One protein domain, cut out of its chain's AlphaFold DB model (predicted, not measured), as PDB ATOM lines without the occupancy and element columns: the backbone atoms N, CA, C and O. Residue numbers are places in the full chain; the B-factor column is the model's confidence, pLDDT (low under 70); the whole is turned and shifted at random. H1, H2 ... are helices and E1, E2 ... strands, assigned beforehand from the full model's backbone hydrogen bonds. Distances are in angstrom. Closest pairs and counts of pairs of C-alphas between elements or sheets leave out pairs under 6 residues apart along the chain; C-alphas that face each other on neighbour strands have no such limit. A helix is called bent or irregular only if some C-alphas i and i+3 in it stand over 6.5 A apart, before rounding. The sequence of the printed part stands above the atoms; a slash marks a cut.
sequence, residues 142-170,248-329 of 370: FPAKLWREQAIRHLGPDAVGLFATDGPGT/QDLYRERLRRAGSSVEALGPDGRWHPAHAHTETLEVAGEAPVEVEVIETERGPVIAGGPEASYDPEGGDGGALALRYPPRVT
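What this domain is: This is residues 142 to 170 and 248 to 329 of the 370 residues of the protein "Penicillin amidase" of Streptomyces sp. SID6139 (UniProt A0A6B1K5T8). Two small antiparallel sheets lie partly face to face with their strands crossed; the larger, E2 to E5, is curled, and its long hairpin of E4 and E5 reaches out as an arm ending in residues 282 to 288. H1 and H2 form a separate corner of helices at another end, joined to the smaller sheet, E1, E7 and E6, by the first residues of H1, while the short H3 ends the printed part beyond E7. The printed part has 111 residues, with three named helices and seven named strands in the order H1 H2 E1 E2 E3 E4 E5 E6 E7 H3. The sheets run E2 E3 E4 E5 and E1 E7 E6, and the class is mixed, helices and strands. The whole is only just loose, close to compact, with a radius of gyration of the C-alphas of 16.2 A and spans of 46 by 45 by 31 A.

Where its parts are: H1, residues 142 to 155, begins with C-alpha 142 at (41.219, -14.146, 11.364) and is 19.9 A long from first to last C-alpha. H2, residues 157 to 163, measures 10.9 A and is irregular, but only just: C-alphas 158 and 161 are 6.7 A apart. After the cut come E1, residues 249 to 253, 12.3 A; E2, residues 255 to 258, 9.8 A; and E3, residues 261 to 265, 13.5 A. E4, residues 271 to 281, is the longest strand at 29.8 A, and its C-alpha 281 stands at (34.411, -23.663, 33.034). E5, residues 289 to 295, measures 19.4 A, and E6, residues 301 to 303, 5.9 A. E7, residues 319 to 323, measures 13.3 A, and H3, residues 325 to 329, measures 5.8 A and ends with C-alpha 329 at (45.235, -31.828, 8.229).

How they stand to each other: E2, E3, E4 and E5 form a meander, each strand the antiparallel neighbour of the one before. N 256 and O 263 of the hairpin E2 and E3 are 3.0 A apart, within hydrogen-bond range. The pairing of E4 is staggered: residues 271 to 274 pair with E3, with N 272 and O 264 at 2.9 A, and residues 275 to 281 pair with E5, with N 279 and O 291 at 2.9 A. This sheet is strongly twisted and curled like part of a barrel, the way across it turning by 111 degrees. E1 runs on into E2 across a break of 1 residue, at 43 degrees. In the other sheet E7 is the inner strand, antiparallel to E1, with N 251 and O 321 at 2.9 A, and to E6, with N 302 and O 320 at 2.8 A. The two sheets make a sandwich, two sheets face to face, with their strands at 76 degrees; the closest C-alphas of E5 and E6 are those of Ile 294 and Val 301, 5.4 A apart. H1 only grazes the sheet E1 E7 E6, with residues 142 to 146; the C-alphas of Phe 142 and Leu 250 are the closest of H1 and E1, 6.8 A apart. H1 touches H2 with residues 148 to 152 alone, at a steep tilt of 59 degrees, opposite ways; the closest C-alphas are those of Ala 151 and Val 160, 5.9 A apart. H3 is not on either sheet and is apart from H1 and H2. Each O i to N i+4 pair is within hydrogen-bond range in H1 and H3; in H2 0 of 3 are, beside 3 of 4 O i to N i+3 pairs.

The domain as a whole: The two C-alphas farthest apart, those of Asp 268 and Gly 285, are 46.7 A apart. Residues 171 to 247 are not printed, and C-alphas 170 and 248 are 18.3 A apart across the cut. The link from E6 to E7, residues 304 to 318, is long. The mean pLDDT of the printed part is 89.2; residues 166 to 170, 309 and 311 to 317 are under 70.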
ATOM      1  N   PHE A 142      42.646 -14.250  11.009       88.44
ATOM      2  CA  PHE A 142      41.219 -14.146  11.364       88.44
ATOM      3  C   PHE A 142      40.872 -12.923  12.244       88.44
ATOM      4  O   PHE A 142      39.858 -12.282  11.953       88.44
ATOM      5  N   PRO A 143      41.673 -12.517  13.257       88.06
ATOM      6  CA  PRO A 143      41.361 -11.329  14.055       88.06
ATOM      7  C   PRO A 143      41.349 -10.053  13.207       88.06
ATOM      8  O   PRO A 143      40.475  -9.201  13.366       88.06
ATOM      9  N   ALA A 144      42.268  -9.947  12.242       86.19
ATOM     10  CA  ALA A 144      42.304  -8.833  11.301       86.19
ATOM     11  C   ALA A 144      41.090  -8.835  10.356       86.19
ATOM     12  O   ALA A 144      40.586  -7.767  10.017       86.19
ATOM     13  N   LYS A 145      40.576 -10.009   9.953       88.69
ATOM     14  CA  LYS A 145      39.328 -10.115   9.172       88.69
ATOM     15  C   LYS A 145      38.133  -9.558   9.951       88.69
ATOM     16  O   LYS A 145      37.406  -8.727   9.415       88.69
ATOM     17  N   LEU A 146      37.984  -9.950  11.220       88.81
ATOM     18  CA  LEU A 146      36.917  -9.454  12.099       88.81
ATOM     19  C   LEU A 146      37.024  -7.946  12.349       88.81
ATOM     20  O   LEU A 146      36.020  -7.242  12.346       88.81
ATOM     21  N   TRP A 147      38.241  -7.431  12.517       88.19
ATOM     22  CA  TRP A 147      38.467  -5.995  12.659       88.19
ATOM     23  C   TRP A 147      38.060  -5.209  11.409       88.19
ATOM     24  O   TRP A 147      37.322  -4.229  11.505       88.19
ATOM     25  N   ARG A 148      38.487  -5.663  10.223       88.31
ATOM     26  CA  ARG A 148      38.108  -5.035   8.946       88.31
ATOM     27  C   ARG A 148      36.599  -5.032   8.761       88.31
ATOM     28  O   ARG A 148      36.052  -4.037   8.310       88.31
ATOM     29  N   GLU A 149      35.927  -6.110   9.143       87.81
ATOM     30  CA  GLU A 149      34.471  -6.181   9.116       87.81
ATOM     31  C   GLU A 149      33.819  -5.091   9.981       87.81
ATOM     32  O   GLU A 149      32.915  -4.405   9.505       87.81
ATOM     33  N   GLN A 150      34.309  -4.861  11.204       87.62
ATOM     34  CA  GLN A 150      33.809  -3.772  12.054       87.62
ATOM     35  C   GLN A 150      34.079  -2.389  11.446       87.62
ATOM     36  O   GLN A 150      33.189  -1.536  11.439       87.62
ATOM     37  N   ALA A 151      35.260  -2.179  10.855       89.69
ATOM     38  CA  ALA A 151      35.574  -0.939  10.149       89.69
ATOM     39  C   ALA A 151      34.605  -0.686   8.978       89.69
ATOM     40  O   ALA A 151      34.049   0.407   8.868       89.69
ATOM     41  N   ILE A 152      34.336  -1.704   8.149       90.62
ATOM     42  CA  ILE A 152      33.386  -1.614   7.028       90.62
ATOM     43  C   ILE A 152      31.987  -1.265   7.535       90.62
ATOM     44  O   ILE A 152      31.346  -0.364   6.997       90.62
ATOM     45  N   ARG A 153      31.516  -1.954   8.579       86.06
ATOM     46  CA  ARG A 153      30.169  -1.752   9.129       86.06
ATOM     47  C   ARG A 153      29.955  -0.338   9.654       86.06
ATOM     48  O   ARG A 153      28.866   0.204   9.507       86.06
ATOM     49  N   HIS A 154      30.948   0.233  10.330       89.56
ATOM     50  CA  HIS A 154      30.774   1.504  11.036       89.56
ATOM     51  C   HIS A 154      31.188   2.720  10.207       89.56
ATOM     52  O   HIS A 154      30.659   3.807  10.423       89.56
ATOM     53  N   LEU A 155      32.127   2.552   9.272       92.81
ATOM     54  CA  LEU A 155      32.765   3.659   8.554       92.81
ATOM     55  C   LEU A 155      32.722   3.497   7.027       92.81
ATOM     56  O   LEU A 155      33.129   4.406   6.304       92.81
ATOM     57  N   GLY A 156      32.204   2.374   6.527       92.81
ATOM     58  CA  GLY A 156      32.167   2.043   5.106       92.81
ATOM     59  C   GLY A 156      33.459   1.382   4.602       92.81
ATOM     60  O   GLY A 156      34.506   1.441   5.252       92.81
ATOM     61  N   PRO A 157      33.415   0.731   3.425       91.62
ATOM     62  CA  PRO A 157      34.544  -0.026   2.879       91.62
ATOM     63  C   PRO A 157      35.789   0.823   2.603       91.62
ATOM     64  O   PRO A 157      36.907   0.342   2.782       91.62
ATOM     65  N   ASP A 158      35.607   2.095   2.247       93.56
ATOM     66  CA  ASP A 158      36.708   3.017   1.957       93.56
ATOM     67  C   ASP A 158      37.573   3.314   3.197       93.56
ATOM     68  O   ASP A 158      38.742   3.681   3.073       93.56
ATOM     69  N   ALA A 159      37.037   3.103   4.404       90.50
ATOM     70  CA  ALA A 159      37.754   3.335   5.653       90.50
ATOM     71  C   ALA A 159      38.751   2.221   6.005       90.50
ATOM     72  O   ALA A 159      39.651   2.452   6.807       90.50
ATOM     73  N   VAL A 160      38.649   1.024   5.410       88.25
ATOM     74  CA  VAL A 160      39.506  -0.127   5.765       88.25
ATOM     75  C   VAL A 160      40.992   0.197   5.623       88.25
ATOM     76  O   VAL A 160      41.790  -0.183   6.479       88.25
ATOM     77  N   GLY A 161      41.365   0.929   4.568       86.44
ATOM     78  CA  GLY A 161      42.751   1.335   4.335       86.44
ATOM     79  C   GLY A 161      43.310   2.251   5.429       86.44
ATOM     80  O   GLY A 161      44.506   2.201   5.700       86.44
ATOM     81  N   LEU A 162      42.452   3.033   6.095       85.94
ATOM     82  CA  LEU A 162      42.848   3.923   7.190       85.94
ATOM     83  C   LEU A 162      43.227   3.150   8.460       85.94
ATOM     84  O   LEU A 162      44.029   3.645   9.239       85.94
ATOM     85  N   PHE A 163      42.701   1.932   8.634       82.69
ATOM     86  CA  PHE A 163      42.963   1.061   9.788       82.69
ATOM     87  C   PHE A 163      43.835  -0.148   9.434       82.69
ATOM     88  O   PHE A 163      43.829  -1.153  10.149       82.69
ATOM     89  N   ALA A 164      44.580  -0.085   8.327       73.50
ATOM     90  CA  ALA A 164      45.422  -1.192   7.876       73.50
ATOM     91  C   ALA A 164      46.502  -1.583   8.907       73.50
ATOM     92  O   ALA A 164      46.938  -2.734   8.918       73.50
ATOM     93  N   THR A 165      46.897  -0.647   9.777       70.25
ATOM     94  CA  THR A 165      47.897  -0.825  10.844       70.25
ATOM     95  C   THR A 165      47.304  -0.951  12.250       70.25
ATOM     96  O   THR A 165      48.028  -1.321  13.167       70.25
ATOM     97  N   ASP A 166      46.005  -0.687  12.419       64.56
ATOM     98  CA  ASP A 166      45.342  -0.534  13.728       64.56
ATOM     99  C   ASP A 166      44.525  -1.776  14.129       64.56
ATOM    100  O   ASP A 166      43.584  -1.704  14.918       64.56
ATOM    101  N   GLY A 167      44.850  -2.932  13.545       63.59
ATOM    102  CA  GLY A 167      44.216  -4.199  13.897       63.59
ATOM    103  C   GLY A 167      44.525  -4.646  15.337       63.59
ATOM    104  O   GLY A 167      45.458  -4.145  15.962       63.59
ATOM    105  N   PRO A 168      43.795  -5.648  15.864       60.09
ATOM    106  CA  PRO A 168      43.869  -6.095  17.263       60.09
ATOM    107  C   PRO A 168      45.213  -6.716  17.694       60.09
ATOM    108  O   PRO A 168      45.343  -7.154  18.834       60.09
ATOM    109  N   GLY A 169      46.219  -6.752  16.818       61.47
ATOM    110  CA  GLY A 169      47.576  -7.162  17.153       61.47
ATOM    111  C   GLY A 169      48.594  -6.316  16.399       61.47
ATOM    112  O   GLY A 169      48.640  -6.346  15.171       61.47
ATOM    113  N   THR A 170      49.441  -5.595  17.132       59.03
ATOM    114  CA  THR A 170      50.693  -5.086  16.578       59.03
ATOM    115  C   THR A 170      51.669  -6.257  16.507       59.03
ATOM    116  O   THR A 170      52.127  -6.777  17.522       59.03
ATOM    117  N   GLN A 248      43.677 -18.907   7.557       94.00
ATOM    118  CA  GLN A 248      42.517 -19.286   8.364       94.00
ATOM    119  C   GLN A 248      41.249 -18.685   7.783       94.00
ATOM    120  O   GLN A 248      41.181 -17.477   7.563       94.00
ATOM    121  N   ASP A 249      40.209 -19.490   7.625       94.38
ATOM    122  CA  ASP A 249      38.928 -19.033   7.100       94.38
ATOM    123  C   ASP A 249      37.891 -18.878   8.208       94.38
ATOM    124  O   ASP A 249      37.792 -19.704   9.117       94.38
ATOM    125  N   LEU A 250      37.077 -17.831   8.086       94.25
ATOM    126  CA  LEU A 250      35.892 -17.621   8.907       94.25
ATOM    127  C   LEU A 250      34.645 -17.834   8.060       94.25
ATOM    128  O   LEU A 250      34.516 -17.268   6.975       94.25
ATOM    129  N   TYR A 251      33.704 -18.607   8.589       93.44
ATOM    130  CA  TYR A 251      32.420 -18.873   7.957       93.44
ATOM    131  C   TYR A 251      31.294 -18.381   8.851       93.44
ATOM    132  O   TYR A 251      31.240 -18.727  10.029       93.44
ATOM    133  N   ARG A 252      30.356 -17.614   8.286       92.56
ATOM    134  CA  ARG A 252      29.084 -17.348   8.962       92.56
ATOM    135  C   ARG A 252      28.213 -18.585   8.885       92.56
ATOM    136  O   ARG A 252      27.765 -18.967   7.803       92.56
ATOM    137  N   GLU A 253      27.961 -19.186  10.031       93.88
ATOM    138  CA  GLU A 253      27.114 -20.357  10.128       93.88
ATOM    139  C   GLU A 253      25.652 -19.959  10.315       93.88
ATOM    140  O   GLU A 253      25.305 -19.021  11.036       93.88
ATOM    141  N   ARG A 254      24.774 -20.724   9.668       93.94
ATOM    142  CA  ARG A 254      23.343 -20.729   9.968       93.94
ATOM    143  C   ARG A 254      23.079 -21.945  10.823       93.94
ATOM    144  O   ARG A 254      23.089 -23.061  10.308       93.94
ATOM    145  N   LEU A 255      22.866 -21.711  12.110       95.12
ATOM    146  CA  LEU A 255      22.611 -22.749  13.098       95.12
ATOM    147  C   LEU A 255      21.150 -22.690  13.549       95.12
ATOM    148  O   LEU A 255      20.531 -21.628  13.528       95.12
ATOM    149  N   ARG A 256      20.593 -23.829  13.960       94.38
ATOM    150  CA  ARG A 256      19.302 -23.886  14.658       94.38
ATOM    151  C   ARG A 256      19.288 -25.010  15.683       94.38
ATOM    152  O   ARG A 256      19.986 -26.010  15.513       94.38
ATOM    153  N   ARG A 257      18.434 -24.880  16.699       95.25
ATOM    154  CA  ARG A 257      18.103 -26.001  17.585       95.25
ATOM    155  C   ARG A 257      17.038 -26.899  16.965       95.25
ATOM    156  O   ARG A 257      16.013 -26.417  16.483       95.25
ATOM    157  N   ALA A 258      17.266 -28.204  17.049       91.88
ATOM    158  CA  ALA A 258      16.303 -29.249  16.727       91.88
ATOM    159  C   ALA A 258      16.089 -30.122  17.977       91.88
ATOM    160  O   ALA A 258      16.630 -31.215  18.118       91.88
ATOM    161  N   GLY A 259      15.329 -29.601  18.945       88.94
ATOM    162  CA  GLY A 259      15.262 -30.192  20.285       88.94
ATOM    163  C   GLY A 259      16.562 -29.940  21.052       88.94
ATOM    164  O   GLY A 259      16.949 -28.786  21.224       88.94
ATOM    165  N   SER A 260      17.228 -31.003  21.510       88.12
ATOM    166  CA  SER A 260      18.527 -30.913  22.197       88.12
ATOM    167  C   SER A 260      19.734 -30.920  21.255       88.12
ATOM    168  O   SER A 260      20.848 -30.696  21.720       88.12
ATOM    169  N   SER A 261      19.548 -31.179  19.956       93.62
ATOM    170  CA  SER A 261      20.632 -31.148  18.974       93.62
ATOM    171  C   SER A 261      20.756 -29.785  18.293       93.62
ATOM    172  O   SER A 261      19.826 -28.969  18.283       93.62
ATOM    173  N   VAL A 262      21.926 -29.557  17.697       96.94
ATOM    174  CA  VAL A 262      22.215 -28.405  16.843       96.94
ATOM    175  C   VAL A 262      22.319 -28.887  15.400       96.94
ATOM    176  O   VAL A 262      22.940 -29.913  15.125       96.94
ATOM    177  N   GLU A 263      21.720 -28.148  14.472       97.06
ATOM    178  CA  GLU A 263      21.876 -28.363  13.032       97.06
ATOM    179  C   GLU A 263      22.520 -27.136  12.381       97.06
ATOM    180  O   GLU A 263      22.230 -26.002  12.767       97.06
ATOM    181  N   ALA A 264      23.351 -27.366  11.366       96.62
ATOM    182  CA  ALA A 264      23.970 -26.341  10.535       96.62
ATOM    183  C   ALA A 264      23.463 -26.442   9.091       96.62
ATOM    184  O   ALA A 264      23.263 -27.538   8.562       96.62
ATOM    185  N   LEU A 265      23.253 -25.301   8.435       95.19
ATOM    186  CA  LEU A 265      22.880 -25.288   7.023       95.19
ATOM    187  C   LEU A 265      24.095 -25.611   6.137       95.19
ATOM    188  O   LEU A 265      25.084 -24.869   6.090       95.19
ATOM    189  N   GLY A 266      23.985 -26.711   5.400       92.62
ATOM    190  CA  GLY A 266      24.981 -27.167   4.442       92.62
ATOM    191  C   GLY A 266      24.965 -26.377   3.130       92.62
ATOM    192  O   GLY A 266      24.018 -25.638   2.836       92.62
ATOM    193  N   PRO A 267      26.014 -26.532   2.303       88.62
ATOM    194  CA  PRO A 267      26.092 -25.904   0.982       88.62
ATOM    195  C   PRO A 267      25.034 -26.429  -0.007       88.62
ATOM    196  O   PRO A 267      24.742 -25.767  -0.997       88.62
ATOM    197  N   ASP A 268      24.428 -27.583   0.271       93.69
ATOM    198  CA  ASP A 268      23.317 -28.168  -0.489       93.69
ATOM    199  C   ASP A 268      21.947 -27.532  -0.171       93.69
ATOM    200  O   ASP A 268      20.917 -27.967  -0.691       93.69
ATOM    201  N   GLY A 269      21.921 -26.521   0.703       94.00
ATOM    202  CA  GLY A 269      20.703 -25.854   1.156       94.00
ATOM    203  C   GLY A 269      19.877 -26.675   2.150       94.00
ATOM    204  O   GLY A 269      18.725 -26.323   2.409       94.00
ATOM    205  N   ARG A 270      20.432 -27.761   2.706       96.31
ATOM    206  CA  ARG A 270      19.764 -28.627   3.688       96.31
ATOM    207  C   ARG A 270      20.379 -28.468   5.073       96.31
ATOM    208  O   ARG A 270      21.516 -28.039   5.226       96.31
ATOM    209  N   TRP A 271      19.592 -28.787   6.095       96.94
ATOM    210  CA  TRP A 271      20.052 -28.804   7.480       96.94
ATOM    211  C   TRP A 271      20.717 -30.143   7.780       96.94
ATOM    212  O   TRP A 271      20.116 -31.188   7.537       96.94
ATOM    213  N   HIS A 272      21.939 -30.092   8.304       96.38
ATOM    214  CA  HIS A 272      22.716 -31.263   8.702       96.38
ATOM    215  C   HIS A 272      23.010 -31.205  10.202       96.38
ATOM    216  O   HIS A 272      23.225 -30.109  10.726       96.38
ATOM    217  N   PRO A 273      23.053 -32.347  10.908       96.62
ATOM    218  CA  PRO A 273      23.469 -32.375  12.305       96.62
ATOM    219  C   PRO A 273      24.876 -31.788  12.483       96.62
ATOM    220  O   PRO A 273      25.802 -32.161  11.765       96.62
ATOM    221  N   ALA A 274      25.037 -30.897  13.458       96.88
ATOM    222  CA  ALA A 274      26.334 -30.421  13.926       96.88
ATOM    223  C   ALA A 274      26.717 -31.163  15.213       96.88
ATOM    224  O   ALA A 274      25.853 -31.530  16.014       96.88
ATOM    225  N   HIS A 275      28.014 -31.377  15.434       96.38
ATOM    226  CA  HIS A 275      28.474 -31.908  16.713       96.38
ATOM    227  C   HIS A 275      28.358 -30.805  17.765       96.38
ATOM    228  O   HIS A 275      28.906 -29.723  17.568       96.38
ATOM    229  N   ALA A 276      27.673 -31.070  18.876       96.94
ATOM    230  CA  ALA A 276      27.520 -30.110  19.960       96.94
ATOM    231  C   ALA A 276      27.519 -30.804  21.323       96.94
ATOM    232  O   ALA A 276      26.904 -31.859  21.491       96.94
ATOM    233  N   HIS A 277      28.189 -30.195  22.295       96.56
ATOM    234  CA  HIS A 277      28.148 -30.590  23.700       96.56
ATOM    235  C   HIS A 277      28.439 -29.380  24.590       96.56
ATOM    236  O   HIS A 277      29.022 -28.396  24.139       96.56
ATOM    237  N   THR A 278      28.044 -29.457  25.857       97.00
ATOM    238  CA  THR A 278      28.303 -28.397  26.837       97.00
ATOM    239  C   THR A 278      29.467 -28.786  27.739       97.00
ATOM    240  O   THR A 278      29.574 -29.936  28.168       97.00
ATOM    241  N   GLU A 279      30.343 -27.825  28.009       97.38
ATOM    242  CA  GLU A 279      31.444 -27.930  28.963       97.38
ATOM    243  C   GLU A 279      31.285 -26.877  30.067       97.38
ATOM    244  O   GLU A 279      30.870 -25.751  29.798       97.38
ATOM    245  N   THR A 280      31.668 -27.226  31.295       98.19
ATOM    246  CA  THR A 280      31.688 -26.306  32.441       98.19
ATOM    247  C   THR A 280      33.091 -25.725  32.625       98.19
ATOM    248  O   THR A 280      34.079 -26.465  32.667       98.19
ATOM    249  N   LEU A 281      33.184 -24.400  32.744       97.75
ATOM    250  CA  LEU A 281      34.411 -23.663  33.034       97.75
ATOM    251  C   LEU A 281      34.378 -23.203  34.489       97.75
ATOM    252  O   LEU A 281      33.550 -22.379  34.869       97.75
ATOM    253  N   GLU A 282      35.306 -23.710  35.291       98.38
ATOM    254  CA  GLU A 282      35.512 -23.235  36.658       98.38
ATOM    255  C   GLU A 282      36.154 -21.840  36.647       98.38
ATOM    256  O   GLU A 282      37.112 -21.608  35.906       98.38
ATOM    257  N   VAL A 283      35.665 -20.926  37.495       98.50
ATOM    258  CA  VAL A 283      36.159 -19.542  37.586       98.50
ATOM    259  C   VAL A 283      36.529 -19.215  39.030       98.50
ATOM    260  O   VAL A 283      35.704 -19.310  39.937       98.50
ATOM    261  N   ALA A 284      37.779 -18.818  39.271       97.81
ATOM    262  CA  ALA A 284      38.229 -18.474  40.613       97.81
ATOM    263  C   ALA A 284      37.454 -17.261  41.152       97.81
ATOM    264  O   ALA A 284      37.523 -16.167  40.595       97.81
ATOM    265  N   GLY A 285      36.746 -17.464  42.265       96.75
ATOM    266  CA  GLY A 285      35.977 -16.416  42.939       96.75
ATOM    267  C   GLY A 285      34.582 -16.150  42.363       96.75
ATOM    268  O   GLY A 285      33.878 -15.311  42.919       96.75
ATOM    269  N   GLU A 286      34.156 -16.866  41.318       97.69
ATOM    270  CA  GLU A 286      32.836 -16.705  40.693       97.69
ATOM    271  C   GLU A 286      32.127 -18.051  40.478       97.69
ATOM    272  O   GLU A 286      32.664 -19.119  40.772       97.69
ATOM    273  N   ALA A 287      30.877 -18.003  40.013       97.88
ATOM    274  CA  ALA A 287      30.154 -19.206  39.615       97.88
ATOM    275  C   ALA A 287      30.745 -19.786  38.315       97.88
ATOM    276  O   ALA A 287      31.197 -19.013  37.465       97.88
ATOM    277  N   PRO A 288      30.706 -21.117  38.119       98.12
ATOM    278  CA  PRO A 288      31.129 -21.723  36.865       98.12
ATOM    279  C   PRO A 288      30.327 -21.202  35.667       98.12
ATOM    280  O   PRO A 288      29.144 -20.870  35.787       98.12
ATOM    281  N   VAL A 289      30.970 -21.165  34.501       97.38
ATOM    282  CA  VAL A 289      30.370 -20.723  33.235       97.38
ATOM    283  C   VAL A 289      30.155 -21.927  32.325       97.38
ATOM    284  O   VAL A 289      31.084 -22.678  32.048       97.38
ATOM    285  N   GLU A 290      28.936 -22.095  31.818       97.69
ATOM    286  CA  GLU A 290      28.629 -23.122  30.820       97.69
ATOM    287  C   GLU A 290      28.995 -22.634  29.414       97.69
ATOM    288  O   GLU A 290      28.611 -21.539  28.993       97.69
ATOM    289  N   VAL A 291      29.710 -23.467  28.661       96.75
ATOM    290  CA  VAL A 291      30.123 -23.194  27.283       96.75
ATOM    291  C   VAL A 291      29.632 -24.311  26.382       96.75
ATOM    292  O   VAL A 291      30.104 -25.443  26.446       96.75
ATOM    293  N   GLU A 292      28.705 -23.981  25.486       96.38
ATOM    294  CA  GLU A 292      28.347 -24.872  24.386       96.38
ATOM    295  C   GLU A 292      29.447 -24.824  23.317       96.38
ATOM    296  O   GLU A 292      29.785 -23.759  22.780       96.38
ATOM    297  N   VAL A 293      30.024 -25.991  23.040       97.94
ATOM    298  CA  VAL A 293      31.039 -26.227  22.018       97.94
ATOM    299  C   VAL A 293      30.347 -26.865  20.822       97.94
ATOM    300  O   VAL A 293      29.765 -27.938  20.944       97.94
ATOM    301  N   ILE A 294      30.419 -26.206  19.664       98.06
ATOM    302  CA  ILE A 294      29.751 -26.634  18.430       98.06
ATOM    303  C   ILE A 294      30.795 -26.763  17.326       98.06
ATOM    304  O   ILE A 294      31.681 -25.920  17.196       98.06
ATOM    305  N   GLU A 295      30.680 -27.798  16.505       97.56
ATOM    306  CA  GLU A 295      31.541 -28.019  15.351       97.56
ATOM    307  C   GLU A 295      30.711 -28.423  14.131       97.56
ATOM    308  O   GLU A 295      29.944 -29.392  14.163       97.56
ATOM    309  N   THR A 296      30.856 -27.642  13.061       96.50
ATOM    310  CA  THR A 296      30.245 -27.895  11.751       96.50
ATOM    311  C   THR A 296      31.251 -28.595  10.834       96.50
ATOM    312  O   THR A 296      32.421 -28.759  11.174       96.50
ATOM    313  N   GLU A 297      30.826 -28.970   9.625       93.88
ATOM    314  CA  GLU A 297      31.736 -29.489   8.590       93.88
ATOM    315  C   GLU A 297      32.850 -28.486   8.215       93.88
ATOM    316  O   GLU A 297      33.955 -28.870   7.813       93.88
ATOM    317  N   ARG A 298      32.581 -27.182   8.364       94.50
ATOM    318  CA  ARG A 298      33.542 -26.122   8.042       94.50
ATOM    319  C   ARG A 298      34.574 -25.955   9.146       94.50
ATOM    320  O   ARG A 298      35.742 -25.745   8.820       94.50
ATOM    321  N   GLY A 299      34.171 -26.118  10.405       96.75
ATOM    322  CA  GLY A 299      35.066 -26.106  11.554       96.75
ATOM    323  C   GLY A 299      34.367 -25.798  12.885       96.75
ATOM    324  O   GLY A 299      33.139 -25.691  12.943       96.75
ATOM    325  N   PRO A 300      35.147 -25.661  13.971       97.94
ATOM    326  CA  PRO A 300      34.658 -25.207  15.271       97.94
ATOM    327  C   PRO A 300      33.984 -23.833  15.214       97.94
ATOM    328  O   PRO A 300      34.539 -22.895  14.645       97.94
ATOM    329  N   VAL A 301      32.832 -23.688  15.872       97.56
ATOM    330  CA  VAL A 301      32.134 -22.407  16.052       97.56
ATOM    331  C   VAL A 301      32.770 -21.639  17.208       97.56
ATOM    332  O   VAL A 301      32.606 -22.010  18.368       97.56
ATOM    333  N   ILE A 302      33.484 -20.556  16.899       95.88
ATOM    334  CA  ILE A 302      34.278 -19.765  17.852       95.88
ATOM    335  C   ILE A 302      33.506 -18.603  18.489       95.88
ATOM    336  O   ILE A 302      33.861 -18.153  19.576       95.88
ATOM    337  N   ALA A 303      32.425 -18.139  17.860       93.19
ATOM    338  CA  ALA A 303      31.574 -17.061  18.368       93.19
ATOM    339  C   ALA A 303      30.107 -17.279  17.966       93.19
ATOM    340  O   ALA A 303      29.832 -17.965  16.982       93.19
ATOM    341  N   GLY A 304      29.173 -16.695  18.726       91.50
ATOM    342  CA  GLY A 304      27.729 -16.875  18.530       91.50
ATOM    343  C   GLY A 304      27.211 -18.244  18.996       91.50
ATOM    344  O   GLY A 304      27.793 -18.860  19.895       91.50
ATOM    345  N   GLY A 305      26.095 -18.682  18.407       91.56
ATOM    346  CA  GLY A 305      25.398 -19.935  18.720       91.56
ATOM    347  C   GLY A 305      24.090 -20.085  17.923       91.56
ATOM    348  O   GLY A 305      23.771 -19.206  17.120       91.56
ATOM    349  N   PRO A 306      23.325 -21.176  18.106       89.94
ATOM    350  CA  PRO A 306      22.044 -21.394  17.425       89.94
ATOM    351  C   PRO A 306      20.944 -20.396  17.813       89.94
ATOM    352  O   PRO A 306      19.957 -20.270  17.094       89.94
ATOM    353  N   GLU A 307      21.105 -19.683  18.925       86.62
ATOM    354  CA  GLU A 307      20.201 -18.622  19.379       86.62
ATOM    355  C   GLU A 307      20.490 -17.268  18.720       86.62
ATOM    356  O   GLU A 307      19.697 -16.333  18.844       86.62
ATOM    357  N   ALA A 308      21.619 -17.140  18.025       79.12
ATOM    358  CA  ALA A 308      21.992 -15.908  17.361       79.12
ATOM    359  C   ALA A 308      21.136 -15.628  16.123       79.12
ATOM    360  O   ALA A 308      20.902 -16.510  15.293       79.12
ATOM    361  N   SER A 309      20.751 -14.365  15.930       69.19
ATOM    362  CA  SER A 309      20.176 -13.921  14.662       69.19
ATOM    363  C   SER A 309      21.201 -14.061  13.537       69.19
ATOM    364  O   SER A 309      22.324 -13.564  13.637       69.19
ATOM    365  N   TYR A 310      20.804 -14.723  12.450       74.12
ATOM    366  CA  TYR A 310      21.625 -14.787  11.246       74.12
ATOM    367  C   TYR A 310      21.539 -13.473  10.470       74.12
ATOM    368  O   TYR A 310      20.448 -13.056  10.082       74.12
ATOM    369  N   ASP A 311      22.699 -12.884  10.196       68.94
ATOM    370  CA  ASP A 311      22.849 -11.712   9.341       68.94
ATOM    371  C   ASP A 311      23.853 -12.026   8.212       68.94
ATOM    372  O   ASP A 311      25.029 -12.290   8.501       68.94
ATOM    373  N   PRO A 312      23.412 -12.048   6.938       64.00
ATOM    374  CA  PRO A 312      24.288 -12.306   5.800       64.00
ATOM    375  C   PRO A 312      25.246 -11.144   5.490       64.00
ATOM    376  O   PRO A 312      26.338 -11.401   4.984       64.00
ATOM    377  N   GLU A 313      24.873  -9.899   5.802       63.16
ATOM    378  CA  GLU A 313      25.714  -8.703   5.614       63.16
ATOM    379  C   GLU A 313      26.637  -8.465   6.821       63.16
ATOM    380  O   GLU A 313      27.690  -7.837   6.709       63.16
ATOM    381  N   GLY A 314      26.293  -9.091   7.946       58.69
ATOM    382  CA  GLY A 314      27.045  -9.086   9.186       58.69
ATOM    383  C   GLY A 314      26.452  -8.114  10.204       58.69
ATOM    384  O   GLY A 314      26.469  -6.906  10.006       58.69
ATOM    385  N   GLY A 315      26.060  -8.662  11.359       58.44
ATOM    386  CA  GLY A 315      25.652  -7.924  12.555       58.44
ATOM    387  C   GLY A 315      26.307  -8.478  13.823       58.44
ATOM    388  O   GLY A 315      27.145  -9.389  13.759       58.44
ATOM    389  N   ASP A 316      25.963  -7.917  14.981       56.31
ATOM    390  CA  ASP A 316      26.352  -8.493  16.270       56.31
ATOM    391  C   ASP A 316      25.581  -9.794  16.512       56.31
ATOM    392  O   ASP A 316      24.360  -9.855  16.379       56.31
ATOM    393  N   GLY A 317      26.311 -10.853  16.860       62.41
ATOM    394  CA  GLY A 317      25.734 -12.088  17.387       62.41
ATOM    395  C   GLY A 317      25.811 -13.315  16.483       62.41
ATOM    396  O   GLY A 317      25.813 -14.410  17.031       62.41
ATOM    397  N   GLY A 318      25.932 -13.185  15.155       79.62
ATOM    398  CA  GLY A 318      25.928 -14.334  14.232       79.62
ATOM    399  C   GLY A 318      26.991 -15.405  14.542       79.62
ATOM    400  O   GLY A 318      28.093 -15.087  14.989       79.62
ATOM    401  N   ALA A 319      26.671 -16.680  14.296       92.38
ATOM    402  CA  ALA A 319      27.595 -17.785  14.544       92.38
ATOM    403  C   ALA A 319      28.774 -17.773  13.556       92.38
ATOM    404  O   ALA A 319      28.573 -17.672  12.345       92.38
ATOM    405  N   LEU A 320      30.001 -17.898  14.067       94.44
ATOM    406  CA  LEU A 320      31.230 -17.893  13.270       94.44
ATOM    407  C   LEU A 320      32.001 -19.191  13.471       94.44
ATOM    408  O   LEU A 320      32.436 -19.467  14.588       94.44
ATOM    409  N   ALA A 321      32.206 -19.955  12.401       96.31
ATOM    410  CA  ALA A 321      33.096 -21.109  12.394       96.31
ATOM    411  C   ALA A 321      34.495 -20.737  11.893       96.31
ATOM    412  O   ALA A 321      34.631 -20.018  10.903       96.31
ATOM    413  N   LEU A 322      35.523 -21.253  12.566       96.88
ATOM    414  CA  LEU A 322      36.925 -21.104  12.198       96.88
ATOM    415  C   LEU A 322      37.426 -22.392  11.549       96.88
ATOM    416  O   LEU A 322      37.423 -23.455  12.169       96.88
ATOM    417  N   ARG A 323      37.931 -22.287  10.324       96.06
ATOM    418  CA  ARG A 323      38.655 -23.364   9.649       96.06
ATOM    419  C   ARG A 323      40.127 -23.000   9.571       96.06
ATOM    420  O   ARG A 323      40.472 -21.944   9.053       96.06
ATOM    421  N   TYR A 324      40.992 -23.875  10.063       94.00
ATOM    422  CA  TYR A 324      42.433 -23.633  10.084       94.00
ATOM    423  C   TYR A 324      43.212 -24.941   9.879       94.00
ATOM    424  O   TYR A 324      42.663 -26.015  10.157       94.00
ATOM    425  N   PRO A 325      44.456 -24.896   9.362       93.94
ATOM    426  CA  PRO A 325      45.087 -26.063   8.754       93.94
ATOM    427  C   PRO A 325      45.282 -27.241   9.720       93.94
ATOM    428  O   PRO A 325      44.768 -28.308   9.396       93.94
ATOM    429  N   PRO A 326      45.847 -27.086  10.935       95.38
ATOM    430  CA  PRO A 326      46.014 -28.184  11.893       95.38
ATOM    431  C   PRO A 326      44.719 -28.910  12.259       95.38
ATOM    432  O   PRO A 326      44.738 -30.106  12.548       95.38
ATOM    433  N   ARG A 327      43.578 -28.207  12.240       96.12
ATOM    434  CA  ARG A 327      42.267 -28.822  12.487       96.12
ATOM    435  C   ARG A 327      41.838 -29.744  11.349       96.12
ATOM    436  O   ARG A 327      41.142 -30.723  11.596       96.12
ATOM    437  N   VAL A 328      42.230 -29.410  10.122       96.31
ATOM    438  CA  VAL A 328      41.851 -30.114   8.892       96.31
ATOM    439  C   VAL A 328      42.850 -31.217   8.545       96.31
ATOM    440  O   VAL A 328      42.442 -32.300   8.140       96.31
ATOM    441  N   THR A 329      44.148 -30.943   8.674       96.69
ATOM    442  CA  THR A 329      45.235 -31.828   8.229       96.69
ATOM    443  C   THR A 329      45.774 -32.729   9.332       96.69
ATOM    444  O   THR A 329      46.502 -33.669   9.031       96.69
TER     445      THR A 329